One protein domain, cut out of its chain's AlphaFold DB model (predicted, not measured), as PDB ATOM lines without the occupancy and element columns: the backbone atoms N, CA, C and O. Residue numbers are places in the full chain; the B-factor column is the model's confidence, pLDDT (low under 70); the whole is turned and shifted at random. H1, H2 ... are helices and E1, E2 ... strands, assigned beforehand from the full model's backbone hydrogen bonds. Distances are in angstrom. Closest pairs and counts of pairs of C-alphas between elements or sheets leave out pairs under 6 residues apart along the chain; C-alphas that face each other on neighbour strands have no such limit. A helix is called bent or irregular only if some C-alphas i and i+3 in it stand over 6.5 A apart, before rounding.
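What this domain is: This is residues 50 to 166 of the 168 residues of the protein "F-box domain-containing protein" of Conidiobolus coronatus (strain ATCC 28846 / CBS 209.66 / NRRL 28638) (UniProt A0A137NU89). The chain winds in a short stack of turns, with a wall of three parallel strands, E1, E2 and E4, on one side and the helices H3 and H4 on the other. The short strands E3 and E5 sit side by side where the chain turns away from the wall; H2 continues the row of helices beside H3, H1 lies farther out past H2, and H5 sticks out as an arm at the other end. The printed part has 117 residues with five named helices and five named strands, in the order H1 H2 E1 H3 E2 E3 H4 E4 E5 H5. The class is mixed, helices and strands; both sheets, E1 E2 E4 and E3 E5, are parallel. The whole is only just compact, close to loose, with a radius of gyration of the C-alphas of 16.1 A and spans of 47 by 39 by 27 A.

How they stand to each other: H1, residues 57 to 67, is close to but not clearly touching H2, residues 70 to 90; their closest C-alphas, of Tyr 64 and Ala 72, are 7.4 A apart. Their lines stand at a steep tilt of 40 degrees, opposite ways. H2 has a kink of 62 degrees near residue 84. With residues 81 to 88 alone it touches H3, residues 102 to 111, at a shallow tilt of 21 degrees, the same way; the closest C-alphas, of Ala 85 and Thr 111, are 6.2 A apart. E1, residues 93 to 96, H3 and E2, residues 117 to 121, form a strand-helix-strand unit, two parallel neighbour strands with a helix between them in the chain, and its crossover is right-handed. Across E1 and E2, N 96 and O 119 are within hydrogen-bond range at 2.8 A. H3 touches H4, residues 127 to 134, at a shallow tilt of 16 degrees, the same way; the closest C-alphas, of Ile 106 and Met 133, are 4.8 A apart. E2 is the inner strand between E1 and E4, residues 142 to 146, and N 144 and O 118 are 2.8 A apart, within hydrogen-bond range. E4 runs on into E5, residues 149 to 151, at 93 degrees. E5 is the parallel neighbour of E3, residues 124 to 126, with N 151 and O 125 within hydrogen-bond range at 2.8 A. The closest C-alphas of H4 and E5, those of Gln 127 and Ile 150, are 5.8 A apart. H5, residues 155 to 164, stands free and is apart from H4. Every O i to N i+4 pair is within hydrogen-bond range in H3, H4 and H5, against 5 of 7 in H1 and 12 of 17 in H2.

Where its parts are: H1 begins at C-alpha 57, (21.535, -10.626, -15.181), and is 12.9 A long; it is irregular, with C-alphas 63 and 66 9.4 A apart. H2, the longest helix, measures 28.9 A and is irregular too, with C-alphas 86 and 89 7.7 A apart. H3 is 14.4 A long, E2 13.0 A and E4 13.1 A; E2 begins at C-alpha 117, (20.585, -33.890, -24.256). E1 has four residues, E3 and E5 three each, and H4 eight. H5 is 14.3 A long and ends at C-alpha 164, (-15.066, -29.175, -3.566).

The domain as a whole: The two C-alphas farthest apart, of Asp 58 and His 166, are 49.3 A apart. Without residues 155 to 166, which stand free, the body of 105 residues spans 38 by 34 by 21 A. The printed part has no cut. No link is long; the link from H4 to E4, with 7 residues, is short and the others are tight. The mean pLDDT of the printed part is 90.3, and residues 155 to 166 are under 70.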
ATOM      1  N   THR A  50      22.685 -24.925 -28.517       93.88
ATOM      2  CA  THR A  50      22.209 -24.671 -27.158       93.88
ATOM      3  C   THR A  50      21.302 -23.449 -27.145       93.88
ATOM      4  O   THR A  50      21.422 -22.560 -27.989       93.88
ATOM      5  N   ILE A  51      20.409 -23.376 -26.160       94.94
ATOM      6  CA  ILE A  51      19.559 -22.206 -25.947       94.94
ATOM      7  C   ILE A  51      19.593 -21.755 -24.487       94.94
ATOM      8  O   ILE A  51      19.645 -22.567 -23.563       94.94
ATOM      9  N   LYS A  52      19.548 -20.437 -24.279       94.38
ATOM     10  CA  LYS A  52      19.365 -19.806 -22.967       94.38
ATOM     11  C   LYS A  52      18.061 -19.029 -22.987       94.38
ATOM     12  O   LYS A  52      17.867 -18.198 -23.864       94.38
ATOM     13  N   LEU A  53      17.191 -19.275 -22.007       93.88
ATOM     14  CA  LEU A  53      15.861 -18.653 -21.968       93.88
ATOM     15  C   LEU A  53      15.865 -17.198 -21.495       93.88
ATOM     16  O   LEU A  53      14.845 -16.525 -21.588       93.88
ATOM     17  N   LYS A  54      16.973 -16.749 -20.906       92.06
ATOM     18  CA  LYS A  54      17.115 -15.414 -20.329       92.06
ATOM     19  C   LYS A  54      18.474 -14.850 -20.684       92.06
ATOM     20  O   LYS A  54      19.467 -15.589 -20.718       92.06
ATOM     21  N   ARG A  55      18.517 -13.538 -20.893       89.75
ATOM     22  CA  ARG A  55      19.773 -12.786 -20.977       89.75
ATOM     23  C   ARG A  55      20.532 -12.862 -19.645       89.75
ATOM     24  O   ARG A  55      20.004 -13.289 -18.617       89.75
ATOM     25  N   ARG A  56      21.810 -12.472 -19.661       88.44
ATOM     26  CA  ARG A  56      22.594 -12.359 -18.425       88.44
ATOM     27  C   ARG A  56      21.985 -11.289 -17.512       88.44
ATOM     28  O   ARG A  56      21.362 -10.338 -17.982       88.44
ATOM     29  N   TRP A  57      22.159 -11.467 -16.205       85.31
ATOM     30  CA  TRP A  57      21.535 -10.626 -15.181       85.31
ATOM     31  C   TRP A  57      21.876  -9.135 -15.315       85.31
ATOM     32  O   TRP A  57      21.011  -8.284 -15.142       85.31
ATOM     33  N   ASP A  58      23.127  -8.820 -15.638       88.38
ATOM     34  CA  ASP A  58      23.617  -7.468 -15.908       88.38
ATOM     35  C   ASP A  58      22.869  -6.804 -17.073       88.38
ATOM     36  O   ASP A  58      22.406  -5.673 -16.932       88.38
ATOM     37  N   ILE A  59      22.663  -7.532 -18.173       89.12
ATOM     38  CA  ILE A  59      21.900  -7.060 -19.337       89.12
ATOM     39  C   ILE A  59      20.430  -6.849 -18.961       89.12
ATOM     40  O   ILE A  59      19.864  -5.795 -19.240       89.12
ATOM     41  N   MET A  60      19.812  -7.814 -18.272       87.44
ATOM     42  CA  MET A  60      18.421  -7.674 -17.825       87.44
ATOM     43  C   MET A  60      18.257  -6.472 -16.884       87.44
ATOM     44  O   MET A  60      17.288  -5.724 -16.992       87.44
ATOM     45  N   LYS A  61      19.216  -6.240 -15.983       87.12
ATOM     46  CA  LYS A  61      19.216  -5.081 -15.084       87.12
ATOM     47  C   LYS A  61      19.370  -3.764 -15.848       87.12
ATOM     48  O   LYS A  61      18.773  -2.780 -15.432       87.12
ATOM     49  N   GLN A  62      20.128  -3.725 -16.941       89.69
ATOM     50  CA  GLN A  62      20.228  -2.532 -17.790       89.69
ATOM     51  C   GLN A  62      18.920  -2.252 -18.541       89.69
ATOM     52  O   GLN A  62      18.464  -1.114 -18.547       89.69
ATOM     53  N   ILE A  63      18.299  -3.284 -19.121       87.50
ATOM     54  CA  ILE A  63      17.067  -3.152 -19.915       87.50
ATOM     55  C   ILE A  63      15.871  -2.792 -19.026       87.50
ATOM     56  O   ILE A  63      15.145  -1.839 -19.300       87.50
ATOM     57  N   TYR A  64      15.663  -3.543 -17.943       86.44
ATOM     58  CA  TYR A  64      14.478  -3.396 -17.093       86.44
ATOM     59  C   TYR A  64      14.705  -2.466 -15.896       86.44
ATOM     60  O   TYR A  64      13.741  -1.989 -15.290       86.44
ATOM     61  N   GLY A  65      15.956  -2.191 -15.520       86.88
ATOM     62  CA  GLY A  65      16.283  -1.326 -14.390       86.88
ATOM     63  C   GLY A  65      15.612  -1.791 -13.098       86.88
ATOM     64  O   GLY A  65      15.731  -2.940 -12.671       86.88
ATOM     65  N   LYS A  66      14.849  -0.882 -12.483       82.19
ATOM     66  CA  LYS A  66      14.063  -1.149 -11.266       82.19
ATOM     67  C   LYS A  66      12.835  -2.041 -11.506       82.19
ATOM     68  O   LYS A  66      12.247  -2.514 -10.541       82.19
ATOM     69  N   ARG A  67      12.434  -2.267 -12.763       78.38
ATOM     70  CA  ARG A  67      11.269  -3.092 -13.135       78.38
ATOM     71  C   ARG A  67      11.603  -4.573 -13.276       78.38
ATOM     72  O   ARG A  67      10.746  -5.341 -13.700       78.38
ATOM     73  N   PHE A  68      12.818  -4.989 -12.920       80.38
ATOM     74  CA  PHE A  68      13.187  -6.396 -12.921       80.38
ATOM     75  C   PHE A  68      12.386  -7.164 -11.854       80.38
ATOM     76  O   PHE A  68      12.767  -7.246 -10.688       80.38
ATOM     77  N   ASN A  69      11.235  -7.695 -12.257       82.00
ATOM     78  CA  ASN A  69      10.314  -8.446 -11.416       82.00
ATOM     79  C   ASN A  69       9.936  -9.781 -12.086       82.00
ATOM     80  O   ASN A  69      10.526 -10.201 -13.087       82.00
ATOM     81  N   SER A  70       8.970 -10.498 -11.515       80.38
ATOM     82  CA  SER A  70       8.483 -11.758 -12.085       80.38
ATOM     83  C   SER A  70       7.858 -11.591 -13.474       80.38
ATOM     84  O   SER A  70       8.025 -12.492 -14.289       80.38
ATOM     85  N   ALA A  71       7.203 -10.462 -13.769       83.19
ATOM     86  CA  ALA A  71       6.592 -10.191 -15.071       83.19
ATOM     87  C   ALA A  71       7.652 -10.049 -16.175       83.19
ATOM     88  O   ALA A  71       7.575 -10.756 -17.177       83.19
ATOM     89  N   ALA A  72       8.708  -9.264 -15.929       83.12
ATOM     90  CA  ALA A  72       9.845  -9.137 -16.849       83.12
ATOM     91  C   ALA A  72      10.503 -10.500 -17.147       83.12
ATOM     92  O   ALA A  72      10.953 -10.769 -18.257       83.12
ATOM     93  N   ASN A  73      10.510 -11.412 -16.167       82.56
ATOM     94  CA  ASN A  73      11.008 -12.769 -16.379       82.56
ATOM     95  C   ASN A  73      10.127 -13.614 -17.308       82.56
ATOM     96  O   ASN A  73      10.667 -14.525 -17.934       82.56
ATOM     97  N   ILE A  74       8.807 -13.394 -17.358       87.06
ATOM     98  CA  ILE A  74       7.941 -14.136 -18.290       87.06
ATOM     99  C   ILE A  74       8.063 -13.544 -19.693       87.06
ATOM    100  O   ILE A  74       8.208 -14.318 -20.634       87.06
ATOM    101  N   GLU A  75       8.106 -12.212 -19.810       88.19
ATOM    102  CA  GLU A  75       8.308 -11.509 -21.086       88.19
ATOM    103  C   GLU A  75       9.589 -11.968 -21.791       88.19
ATOM    104  O   GLU A  75       9.559 -12.280 -22.975       88.19
ATOM    105  N   GLU A  76      10.690 -12.132 -21.056       92.06
ATOM    106  CA  GLU A  76      11.954 -12.648 -21.604       92.06
ATOM    107  C   GLU A  76      11.832 -14.069 -22.164       92.06
ATOM    108  O   GLU A  76      12.384 -14.387 -23.217       92.06
ATOM    109  N   VAL A  77      11.077 -14.941 -21.490       94.06
ATOM    110  CA  VAL A  77      10.869 -16.320 -21.957       94.06
ATOM    111  C   VAL A  77       9.931 -16.345 -23.168       94.06
ATOM    112  O   VAL A  77      10.138 -17.139 -24.085       94.06
ATOM    113  N   ASP A  78       8.903 -15.492 -23.184       94.44
ATOM    114  CA  ASP A  78       8.036 -15.246 -24.341       94.44
ATOM    115  C   ASP A  78       8.832 -14.788 -25.562       94.44
ATOM    116  O   ASP A  78       8.751 -15.412 -26.623       94.44
ATOM    117  N   GLU A  79       9.640 -13.745 -25.387       94.12
ATOM    118  CA  GLU A  79      10.498 -13.183 -26.421       94.12
ATOM    119  C   GLU A  79      11.494 -14.235 -26.928       94.12
ATOM    120  O   GLU A  79      11.633 -14.434 -28.136       94.12
ATOM    121  N   CYS A  80      12.133 -14.982 -26.018       95.00
ATOM    122  CA  CYS A  80      13.053 -16.058 -26.372       95.00
ATOM    123  C   CYS A  80      12.377 -17.132 -27.234       95.00
ATOM    124  O   CYS A  80      12.945 -17.534 -28.251       95.00
ATOM    125  N   ILE A  81      11.186 -17.601 -26.845       95.88
ATOM    126  CA  ILE A  81      10.425 -18.588 -27.625       95.88
ATOM    127  C   ILE A  81      10.109 -18.024 -29.011       95.88
ATOM    128  O   ILE A  81      10.426 -18.672 -30.006       95.88
ATOM    129  N   SER A  82       9.544 -16.816 -29.082       96.50
ATOM    130  CA  SER A  82       9.147 -16.183 -30.346       96.50
ATOM    131  C   SER A  82      10.328 -16.045 -31.314       96.50
ATOM    132  O   SER A  82      10.260 -16.473 -32.466       96.50
ATOM    133  N   ASN A  83      11.462 -15.540 -30.821       95.06
ATOM    134  CA  ASN A  83      12.630 -15.253 -31.652       95.06
ATOM    135  C   ASN A  83      13.386 -16.514 -32.096       95.06
ATOM    136  O   ASN A  83      14.015 -16.511 -33.158       95.06
ATOM    137  N   ASN A  84      13.335 -17.592 -31.304       94.94
ATOM    138  CA  ASN A  84      14.125 -18.803 -31.546       94.94
ATOM    139  C   ASN A  84      13.312 -20.000 -32.048       94.94
ATOM    140  O   ASN A  84      13.918 -20.998 -32.428       94.94
ATOM    141  N   ALA A  85      11.978 -19.921 -32.116       96.69
ATOM    142  CA  ALA A  85      11.137 -21.027 -32.586       96.69
ATOM    143  C   ALA A  85      11.551 -21.539 -33.978       96.69
ATOM    144  O   ALA A  85      11.636 -22.746 -34.194       96.69
ATOM    145  N   LYS A  86      11.913 -20.636 -34.901       95.44
ATOM    146  CA  LYS A  86      12.418 -21.000 -36.241       95.44
ATOM    147  C   LYS A  86      13.711 -21.827 -36.216       95.44
ATOM    148  O   LYS A  86      13.978 -22.577 -37.147       95.44
ATOM    149  N   ASN A  87      14.497 -21.697 -35.150       95.12
ATOM    150  CA  ASN A  87      15.766 -22.392 -34.955       95.12
ATOM    151  C   ASN A  87      15.618 -23.638 -34.072       95.12
ATOM    152  O   ASN A  87      16.607 -24.325 -33.827       95.12
ATOM    153  N   ALA A  88      14.406 -23.955 -33.604       96.50
ATOM    154  CA  ALA A  88      14.163 -25.084 -32.716       96.50
ATOM    155  C   ALA A  88      14.717 -26.431 -33.220       96.50
ATOM    156  O   ALA A  88      15.241 -27.171 -32.388       96.50
ATOM    157  N   PRO A  89      14.699 -26.762 -34.532       96.31
ATOM    158  CA  PRO A  89      15.305 -28.000 -35.032       96.31
ATOM    159  C   PRO A  89      16.802 -28.153 -34.722       96.31
ATOM    160  O   PRO A  89      17.292 -29.284 -34.614       96.31
ATOM    161  N   PHE A  90      17.518 -27.035 -34.565       94.62
ATOM    162  CA  PHE A  90      18.950 -26.997 -34.268       94.62
ATOM    163  C   PHE A  90      19.262 -27.085 -32.772       94.62
ATOM    164  O   PHE A  90      20.387 -27.424 -32.418       94.62
ATOM    165  N   VAL A  91      18.283 -26.838 -31.895       96.75
ATOM    166  CA  VAL A  91      18.469 -26.919 -30.442       96.75
ATOM    167  C   VAL A  91      18.525 -28.386 -30.030       96.75
ATOM    168  O   VAL A  91      17.504 -29.070 -29.992       96.75
ATOM    169  N   LYS A  92      19.732 -28.879 -29.736       97.38
ATOM    170  CA  LYS A  92      19.986 -30.275 -29.342       97.38
ATOM    171  C   LYS A  92      20.321 -30.429 -27.870       97.38
ATOM    172  O   LYS A  92      20.108 -31.503 -27.314       97.38
ATOM    173  N   GLU A  93      20.825 -29.374 -27.249       98.00
ATOM    174  CA  GLU A  93      21.303 -29.390 -25.875       98.00
ATOM    175  C   GLU A  93      20.607 -28.297 -25.073       98.00
ATOM    176  O   GLU A  93      20.544 -27.137 -25.491       98.00
ATOM    177  N   PHE A  94      20.086 -28.653 -23.903       98.19
ATOM    178  CA  PHE A  94      19.425 -27.685 -23.044       98.19
ATOM    179  C   PHE A  94      19.706 -27.950 -21.566       98.19
ATOM    180  O   PHE A  94      19.557 -29.067 -21.076       98.19
ATOM    181  N   ASN A  95      20.100 -26.895 -20.852       97.75
ATOM    182  CA  ASN A  95      20.259 -26.909 -19.403       97.75
ATOM    183  C   ASN A  95      19.130 -26.087 -18.773       97.75
ATOM    184  O   ASN A  95      19.114 -24.857 -18.844       97.75
ATOM    185  N   TYR A  96      18.167 -26.788 -18.189       97.19
ATOM    186  CA  TYR A  96      17.006 -26.214 -17.542       97.19
ATOM    187  C   TYR A  96      17.250 -26.050 -16.041       97.19
ATOM    188  O   TYR A  96      17.177 -27.004 -15.269       97.19
ATOM    189  N   ASN A  97      17.479 -24.807 -15.622       95.19
ATOM    190  CA  ASN A  97      17.632 -24.410 -14.221       95.19
ATOM    191  C   ASN A  97      16.738 -23.210 -13.861       95.19
ATOM    192  O   ASN A  97      17.077 -22.364 -13.031       95.19
ATOM    193  N   TYR A  98      15.587 -23.109 -14.529       92.00
ATOM    194  CA  TYR A  98      14.696 -21.960 -14.433       92.00
ATOM    195  C   TYR A  98      13.479 -22.266 -13.564       92.00
ATOM    196  O   TYR A  98      12.810 -23.281 -13.730       92.00
ATOM    197  N   LYS A  99      13.112 -21.322 -12.693       91.50
ATOM    198  CA  LYS A  99      11.839 -21.360 -11.967       91.50
ATOM    199  C   LYS A  99      10.735 -20.733 -12.822       91.50
ATOM    200  O   LYS A  99      10.504 -19.527 -12.747       91.50
ATOM    201  N   LEU A 100      10.100 -21.539 -13.672       92.75
ATOM    202  CA  LEU A 100       8.980 -21.116 -14.521       92.75
ATOM    203  C   LEU A 100       7.649 -21.672 -14.009       92.75
ATOM    204  O   LEU A 100       7.609 -22.719 -13.365       92.75
ATOM    205  N   ASN A 101       6.551 -20.988 -14.343       93.50
ATOM    206  CA  ASN A 101       5.215 -21.570 -14.211       93.50
ATOM    207  C   ASN A 101       5.138 -22.875 -15.042       93.50
ATOM    208  O   ASN A 101       5.682 -22.893 -16.152       93.50
ATOM    209  N   PRO A 102       4.450 -23.929 -14.557       94.38
ATOM    210  CA  PRO A 102       4.313 -25.199 -15.268       94.38
ATOM    211  C   PRO A 102       3.927 -25.079 -16.748       94.38
ATOM    212  O   PRO A 102       4.608 -25.649 -17.593       94.38
ATOM    213  N   LEU A 103       2.900 -24.288 -17.082       94.88
ATOM    214  CA  LEU A 103       2.426 -24.125 -18.465       94.88
ATOM    215  C   LEU A 103       3.494 -23.494 -19.360       94.88
ATOM    216  O   LEU A 103       3.679 -23.873 -20.512       94.88
ATOM    217  N   ARG A 104       4.236 -22.538 -18.799       95.50
ATOM    218  CA  ARG A 104       5.330 -21.859 -19.489       95.50
ATOM    219  C   ARG A 104       6.481 -22.817 -19.765       95.50
ATOM    220  O   ARG A 104       7.033 -22.798 -20.859       95.50
ATOM    221  N   ALA A 105       6.839 -23.627 -18.769       96.44
ATOM    222  CA  ALA A 105       7.860 -24.651 -18.920       96.44
ATOM    223  C   ALA A 105       7.453 -25.627 -20.028       96.44
ATOM    224  O   ALA A 105       8.208 -25.787 -20.975       96.44
ATOM    225  N   ILE A 106       6.236 -26.171 -19.985       97.00
ATOM    226  CA  ILE A 106       5.723 -27.083 -21.019       97.00
ATOM    227  C   ILE A 106       5.832 -26.455 -22.418       97.00
ATOM    228  O   ILE A 106       6.439 -27.056 -23.297       97.00
ATOM    229  N   LYS A 107       5.396 -25.200 -22.598       97.81
ATOM    230  CA  LYS A 107       5.507 -24.485 -23.884       97.81
ATOM    231  C   LYS A 107       6.949 -24.369 -24.403       97.81
ATOM    232  O   LYS A 107       7.175 -24.439 -25.613       97.81
ATOM    233  N   VAL A 108       7.936 -24.186 -23.516       98.06
ATOM    234  CA  VAL A 108       9.365 -24.210 -23.896       98.06
ATOM    235  C   VAL A 108       9.715 -25.570 -24.497       98.06
ATOM    236  O   VAL A 108      10.279 -25.626 -25.586       98.06
ATOM    237  N   PHE A 109       9.359 -26.658 -23.818       98.31
ATOM    238  CA  PHE A 109       9.694 -28.014 -24.252       98.31
ATOM    239  C   PHE A 109       8.921 -28.460 -25.501       98.31
ATOM    240  O   PHE A 109       9.481 -29.157 -26.340       98.31
ATOM    241  N   GLU A 110       7.687 -27.991 -25.689       98.12
ATOM    242  CA  GLU A 110       6.939 -28.174 -26.941       98.12
ATOM    243  C   GLU A 110       7.614 -27.460 -28.119       98.12
ATOM    244  O   GLU A 110       7.739 -28.027 -29.206       98.12
ATOM    245  N   THR A 111       8.085 -26.227 -27.897       98.44
ATOM    246  CA  THR A 111       8.778 -25.436 -28.924       98.44
ATOM    247  C   THR A 111      10.109 -26.086 -29.292       98.44
ATOM    248  O   THR A 111      10.392 -26.310 -30.465       98.44
ATOM    249  N   PHE A 112      10.920 -26.434 -28.292       98.00
ATOM    250  CA  PHE A 112      12.255 -27.009 -28.463       98.00
ATOM    251  C   PHE A 112      12.241 -28.539 -28.345       98.00
ATOM    252  O   PHE A 112      13.135 -29.138 -27.758       98.00
ATOM    253  N   ARG A 113      11.245 -29.194 -28.950       98.25
ATOM    254  CA  ARG A 113      11.051 -30.655 -28.880       98.25
ATOM    255  C   ARG A 113      12.186 -31.516 -29.454       98.25
ATOM    256  O   ARG A 113      12.200 -32.727 -29.276       98.25
ATOM    257  N   PHE A 114      13.128 -30.895 -30.161       98.12
ATOM    258  CA  PHE A 114      14.264 -31.547 -30.821       98.12
ATOM    259  C   PHE A 114      15.487 -31.742 -29.911       98.12
ATOM    260  O   PHE A 114      16.533 -32.187 -30.395       98.12
ATOM    261  N   ILE A 115      15.369 -31.401 -28.621       98.50
ATOM    262  CA  ILE A 115      16.413 -31.606 -27.614       98.50
ATOM    263  C   ILE A 115      16.751 -33.100 -27.515       98.50
ATOM    264  O   ILE A 115      15.874 -33.941 -27.320       98.50
ATOM    265  N   CYS A 116      18.043 -33.411 -27.604       98.50
ATOM    266  CA  CYS A 116      18.592 -34.754 -27.431       98.50
ATOM    267  C   CYS A 116      19.281 -34.932 -26.076       98.50
ATOM    268  O   CYS A 116      19.262 -36.036 -25.537       98.50
ATOM    269  N   TYR A 117      19.869 -33.867 -25.529       98.56
ATOM    270  CA  TYR A 117      20.585 -33.890 -24.256       98.56
ATOM    271  C   TYR A 117      19.991 -32.832 -23.336       98.56
ATOM    272  O   TYR A 117      20.126 -31.625 -23.570       98.56
ATOM    273  N   LEU A 118      19.300 -33.290 -22.299       98.56
ATOM    274  CA  LEU A 118      18.635 -32.425 -21.340       98.56
ATOM    275  C   LEU A 118      19.287 -32.569 -19.972       98.56
ATOM    276  O   LEU A 118      19.313 -33.649 -19.395       98.56
ATOM    277  N   THR A 119      19.736 -31.450 -19.415       98.44
ATOM    278  CA  THR A 119      20.066 -31.352 -17.994       98.44
ATOM    279  C   THR A 119      18.968 -30.577 -17.282       98.44
ATOM    280  O   THR A 119      18.670 -29.451 -17.667       98.44
ATOM    281  N   ILE A 120      18.367 -31.152 -16.242       97.88
ATOM    282  CA  ILE A 120      17.441 -30.459 -15.340       97.88
ATOM    283  C   ILE A 120      18.146 -30.284 -13.997       97.88
ATOM    284  O   ILE A 120      18.538 -31.261 -13.357       97.88
ATOM    285  N   GLY A 121      18.314 -29.030 -13.585       96.25
ATOM    286  CA  GLY A 121      19.105 -28.653 -12.422       96.25
ATOM    287  C   GLY A 121      18.366 -27.737 -11.456       96.25
ATOM    288  O   GLY A 121      17.648 -26.840 -11.889       96.25
ATOM    289  N   SER A 122      18.597 -27.910 -10.151       94.19
ATOM    290  CA  SER A 122      18.281 -26.915  -9.104       94.19
ATOM    291  C   SER A 122      16.859 -26.336  -9.177       94.19
ATOM    292  O   SER A 122      16.659 -25.122  -9.082       94.19
ATOM    293  N   CYS A 123      15.858 -27.188  -9.384       92.38
ATOM    294  CA  CYS A 123      14.467 -26.757  -9.462       92.38
ATOM    295  C   CYS A 123      13.522 -27.687  -8.698       92.38
ATOM    296  O   CYS A 123      13.769 -28.879  -8.524       92.38
ATOM    297  N   ASP A 124      12.413 -27.099  -8.257       93.62
ATOM    298  CA  ASP A 124      11.295 -27.795  -7.631       93.62
ATOM    299  C   ASP A 124      10.127 -27.788  -8.618       93.62
ATOM    300  O   ASP A 124       9.736 -26.722  -9.102       93.62
ATOM    301  N   MET A 125       9.533 -28.949  -8.888       95.56
ATOM    302  CA  MET A 125       8.371 -29.052  -9.778       95.56
ATOM    303  C   MET A 125       7.414 -30.161  -9.349       95.56
ATOM    304  O   MET A 125       7.758 -31.016  -8.536       95.56
ATOM    305  N   SER A 126       6.187 -30.150  -9.869       94.44
ATOM    306  CA  SER A 126       5.261 -31.272  -9.688       94.44
ATOM    307  C   SER A 126       5.569 -32.401 -10.673       94.44
ATOM    308  O   SER A 126       6.143 -32.166 -11.737       94.44
ATOM    309  N   GLN A 127       5.129 -33.621 -10.358       94.19
ATOM    310  CA  GLN A 127       5.209 -34.747 -11.296       94.19
ATOM    311  C   GLN A 127       4.536 -34.422 -12.638       94.19
ATOM    312  O   GLN A 127       5.100 -34.703 -13.689       94.19
ATOM    313  N   GLY A 128       3.360 -33.783 -12.614       92.69
ATOM    314  CA  GLY A 128       2.650 -33.395 -13.836       92.69
ATOM    315  C   GLY A 128       3.432 -32.390 -14.685       92.69
ATOM    316  O   GLY A 128       3.483 -32.532 -15.902       92.69
ATOM    317  N   GLN A 129       4.097 -31.416 -14.054       95.25
ATOM    318  CA  GLN A 129       4.973 -30.485 -14.766       95.25
ATOM    319  C   GLN A 129       6.166 -31.213 -15.393       95.25
ATOM    320  O   GLN A 129       6.445 -30.995 -16.567       95.25
ATOM    321  N   PHE A 130       6.838 -32.087 -14.636       96.94
ATOM    322  CA  PHE A 130       7.968 -32.868 -15.142       96.94
ATOM    323  C   PHE A 130       7.559 -33.711 -16.356       96.94
ATOM    324  O   PHE A 130       8.178 -33.619 -17.411       96.94
ATOM    325  N   LEU A 131       6.463 -34.467 -16.246       96.75
ATOM    326  CA  LEU A 131       5.948 -35.285 -17.346       96.75
ATOM    327  C   LEU A 131       5.538 -34.437 -18.556       96.75
ATOM    328  O   LEU A 131       5.854 -34.802 -19.683       96.75
ATOM    329  N   GLY A 132       4.896 -33.287 -18.337       97.25
ATOM    330  CA  GLY A 132       4.537 -32.361 -19.412       97.25
ATOM    331  C   GLY A 132       5.749 -31.752 -20.125       97.25
ATOM    332  O   GLY A 132       5.674 -31.479 -21.315       97.25
ATOM    333  N   MET A 133       6.872 -31.558 -19.424       97.94
ATOM    334  CA  MET A 133       8.128 -31.096 -20.028       97.94
ATOM    335  C   MET A 133       8.830 -32.199 -20.829       97.94
ATOM    336  O   MET A 133       9.406 -31.917 -21.873       97.94
ATOM    337  N   ILE A 134       8.809 -33.444 -20.351       98.06
ATOM    338  CA  ILE A 134       9.522 -34.554 -21.002       98.06
ATOM    339  C   ILE A 134       8.728 -35.140 -22.175       98.06
ATOM    340  O   ILE A 134       9.325 -35.512 -23.178       98.06
ATOM    341  N   SER A 135       7.396 -35.186 -22.083       98.06
ATOM    342  CA  SER A 135       6.517 -35.806 -23.088       98.06
ATOM    343  C   SER A 135       6.762 -35.332 -24.538       98.06
ATOM    344  O   SER A 135       6.830 -36.182 -25.428       98.06
ATOM    345  N   PRO A 136       6.985 -34.030 -24.819       98.31
ATOM    346  CA  PRO A 136       7.267 -33.568 -26.180       98.31
ATOM    347  C   PRO A 136       8.627 -34.016 -26.746       98.31
ATOM    348  O   PRO A 136       8.823 -33.942 -27.958       98.31
ATOM    349  N   LEU A 137       9.576 -34.456 -25.910       98.19
ATOM    350  CA  LEU A 137      10.970 -34.712 -26.288       98.19
ATOM    351  C   LEU A 137      11.180 -36.110 -26.881       98.19
ATOM    352  O   LEU A 137      11.906 -36.943 -26.343       98.19
ATOM    353  N   ASN A 138      10.571 -36.369 -28.034       97.06
ATOM    354  CA  ASN A 138      10.656 -37.667 -28.710       97.06
ATOM    355  C   ASN A 138      12.066 -38.045 -29.219       97.06
ATOM    356  O   ASN A 138      12.282 -39.188 -29.611       97.06
ATOM    357  N   GLN A 139      13.014 -37.102 -29.225       97.69
ATOM    358  CA  GLN A 139      14.411 -37.309 -29.632       97.69
ATOM    359  C   GLN A 139      15.389 -37.339 -28.450       97.69
ATOM    360  O   GLN A 139      16.603 -37.326 -28.673       97.69
ATOM    361  N   LEU A 140      14.885 -37.357 -27.211       98.44
ATOM    362  CA  LEU A 140      15.721 -37.355 -26.018       98.44
ATOM    363  C   LEU A 140      16.564 -38.634 -25.951       98.44
ATOM    364  O   LEU A 140      16.035 -39.742 -25.950       98.44
ATOM    365  N   ARG A 141      17.884 -38.465 -25.893       98.44
ATOM    366  CA  ARG A 141      18.865 -39.551 -25.767       98.44
ATOM    367  C   ARG A 141      19.443 -39.613 -24.366       98.44
ATOM    368  O   ARG A 141      19.669 -40.698 -23.849       98.44
ATOM    369  N   GLU A 142      19.656 -38.450 -23.756       98.62
ATOM    370  CA  GLU A 142      20.230 -38.339 -22.422       98.62
ATOM    371  C   GLU A 142      19.437 -37.358 -21.562       98.62
ATOM    372  O   GLU A 142      19.136 -36.232 -21.975       98.62
ATOM    373  N   LEU A 143      19.132 -37.798 -20.341       98.31
ATOM    374  CA  LEU A 143      18.489 -37.004 -19.307       98.31
ATOM    375  C   LEU A 143      19.350 -37.012 -18.046       98.31
ATOM    376  O   LEU A 143      19.450 -38.029 -17.362       98.31
ATOM    377  N   THR A 144      19.893 -35.850 -17.702       98.44
ATOM    378  CA  THR A 144      20.685 -35.652 -16.490       98.44
ATOM    379  C   THR A 144      19.884 -34.840 -15.482       98.44
ATOM    380  O   THR A 144      19.464 -33.715 -15.755       98.44
ATOM    381  N   LEU A 145      19.657 -35.408 -14.298       97.69
ATOM    382  CA  LEU A 145      18.912 -34.770 -13.213       97.69
ATOM    383  C   LEU A 145      19.877 -34.408 -12.082       97.69
ATOM    384  O   LEU A 145      20.595 -35.265 -11.576       97.69
ATOM    385  N   SER A 146      19.886 -33.143 -11.664       96.88
ATOM    386  CA  SER A 146      20.750 -32.660 -10.582       96.88
ATOM    387  C   SER A 146      19.973 -31.756  -9.629       96.88
ATOM    388  O   SER A 146      19.286 -30.829 -10.053       96.88
ATOM    389  N   TYR A 147      20.057 -32.017  -8.321       94.88
ATOM    390  CA  TYR A 147      19.378 -31.208  -7.295       94.88
ATOM    391  C   TYR A 147      17.891 -30.936  -7.611       94.88
ATOM    392  O   TYR A 147      17.399 -29.818  -7.455       94.88
ATOM    393  N   LEU A 148      17.189 -31.954  -8.118       94.06
ATOM    394  CA  LEU A 148      15.795 -31.872  -8.544       94.06
ATOM    395  C   LEU A 148      14.882 -32.431  -7.453       94.06
ATOM    396  O   LEU A 148      15.070 -33.561  -7.000       94.06
ATOM    397  N   ARG A 149      13.846 -31.676  -7.077       94.88
ATOM    398  CA  ARG A 149      12.777 -32.165  -6.199       94.88
ATOM    399  C   ARG A 149      11.460 -32.233  -6.966       94.88
ATOM    400  O   ARG A 149      10.853 -31.207  -7.278       94.88
ATOM    401  N   ILE A 150      10.989 -33.452  -7.220       93.38
ATOM    402  CA  ILE A 150       9.676 -33.698  -7.829       93.38
ATOM    403  C   ILE A 150       8.654 -33.943  -6.719       93.38
ATOM    404  O   ILE A 150       8.766 -34.892  -5.946       93.38
ATOM    405  N   LYS A 151       7.639 -33.083  -6.638       93.56
ATOM    406  CA  LYS A 151       6.516 -33.241  -5.712       93.56
ATOM    407  C   LYS A 151       5.481 -34.180  -6.324       93.56
ATOM    408  O   LYS A 151       4.913 -33.881  -7.381       93.56
ATOM    409  N   LEU A 152       5.232 -35.293  -5.640       88.81
ATOM    410  CA  LEU A 152       4.147 -36.204  -5.973       88.81
ATOM    411  C   LEU A 152       2.812 -35.494  -5.733       88.81
ATOM    412  O   LEU A 152       2.566 -34.980  -4.642       88.81
ATOM    413  N   VAL A 153       1.951 -35.462  -6.748       79.12
ATOM    414  CA  VAL A 153       0.568 -35.015  -6.565       79.12
ATOM    415  C   VAL A 153      -0.231 -36.249  -6.174       79.12
ATOM    416  O   VAL A 153      -0.538 -37.089  -7.015       79.12
ATOM    417  N   LEU A 154      -0.513 -36.402  -4.881       74.94
ATOM    418  CA  LEU A 154      -1.320 -37.518  -4.402       74.94
ATOM    419  C   LEU A 154      -2.748 -37.377  -4.939       74.94
ATOM    420  O   LEU A 154      -3.380 -36.332  -4.790       74.94
ATOM    421  N   VAL A 155      -3.274 -38.461  -5.516       65.00
ATOM    422  CA  VAL A 155      -4.630 -38.556  -6.092       65.00
ATOM    423  C   VAL A 155      -5.711 -38.029  -5.137       65.00
ATOM    424  O   VAL A 155      -6.694 -37.446  -5.583       65.00
ATOM    425  N   ARG A 156      -5.505 -38.135  -3.815       61.94
ATOM    426  CA  ARG A 156      -6.410 -37.582  -2.793       61.94
ATOM    427  C   ARG A 156      -6.636 -36.071  -2.911       61.94
ATOM    428  O   ARG A 156      -7.761 -35.634  -2.693       61.94
ATOM    429  N   ASP A 157      -5.626 -35.286  -3.274       61.50
ATOM    430  CA  ASP A 157      -5.778 -33.833  -3.431       61.50
ATOM    431  C   ASP A 157      -6.496 -33.476  -4.735       61.50
ATOM    432  O   ASP A 157      -7.217 -32.481  -4.804       61.50
ATOM    433  N   PHE A 158      -6.343 -34.321  -5.759       61.94
ATOM    434  CA  PHE A 158      -7.079 -34.206  -7.016       61.94
ATOM    435  C   PHE A 158      -8.565 -34.521  -6.807       61.94
ATOM    436  O   PHE A 158      -9.428 -33.741  -7.201       61.94
ATOM    437  N   ILE A 159      -8.850 -35.609  -6.083       65.06
ATOM    438  CA  ILE A 159     -10.193 -36.014  -5.660       65.06
ATOM    439  C   ILE A 159     -10.839 -34.918  -4.800       65.06
ATOM    440  O   ILE A 159     -11.936 -34.470  -5.115       65.06
ATOM    441  N   LYS A 160     -10.157 -34.402  -3.769       65.69
ATOM    442  CA  LYS A 160     -10.698 -33.314  -2.932       65.69
ATOM    443  C   LYS A 160     -11.014 -32.046  -3.726       65.69
ATOM    444  O   LYS A 160     -12.024 -31.407  -3.457       65.69
ATOM    445  N   LYS A 161     -10.184 -31.673  -4.706       65.56
ATOM    446  CA  LYS A 161     -10.481 -30.531  -5.585       65.56
ATOM    447  C   LYS A 161     -11.695 -30.792  -6.474       65.56
ATOM    448  O   LYS A 161     -12.521 -29.901  -6.599       65.56
ATOM    449  N   LEU A 162     -11.828 -31.991  -7.038       63.25
ATOM    450  CA  LEU A 162     -13.003 -32.380  -7.826       63.25
ATOM    451  C   LEU A 162     -14.302 -32.299  -7.011       63.25
ATOM    452  O   LEU A 162     -15.281 -31.739  -7.490       63.25
ATOM    453  N   PHE A 163     -14.293 -32.783  -5.766       67.56
ATOM    454  CA  PHE A 163     -15.484 -32.785  -4.907       67.56
ATOM    455  C   PHE A 163     -15.785 -31.436  -4.232       67.56
ATOM    456  O   PHE A 163     -16.928 -31.187  -3.880       67.56
ATOM    457  N   ASN A 164     -14.815 -30.523  -4.103       62.09
ATOM    458  CA  ASN A 164     -15.066 -29.175  -3.566       62.09
ATOM    459  C   ASN A 164     -15.614 -28.174  -4.606       62.09
ATOM    460  O   ASN A 164     -16.051 -27.094  -4.221       62.09
ATOM    461  N   TYR A 165     -15.586 -28.499  -5.906       54.44
ATOM    462  CA  TYR A 165     -16.188 -27.668  -6.965       54.44
ATOM    463  C   TYR A 165     -17.653 -28.017  -7.270       54.44
ATOM    464  O   TYR A 165     -18.320 -27.263  -7.973       54.44
ATOM    465  N   HIS A 166     -18.166 -29.112  -6.709       51.50
ATOM    466  CA  HIS A 166     -19.584 -29.462  -6.732       51.50
ATOM    467  C   HIS A 166     -20.047 -29.785  -5.309       51.50
ATOM    468  O   HIS A 166     -19.985 -30.948  -4.905       51.50
TER     469      HIS A 166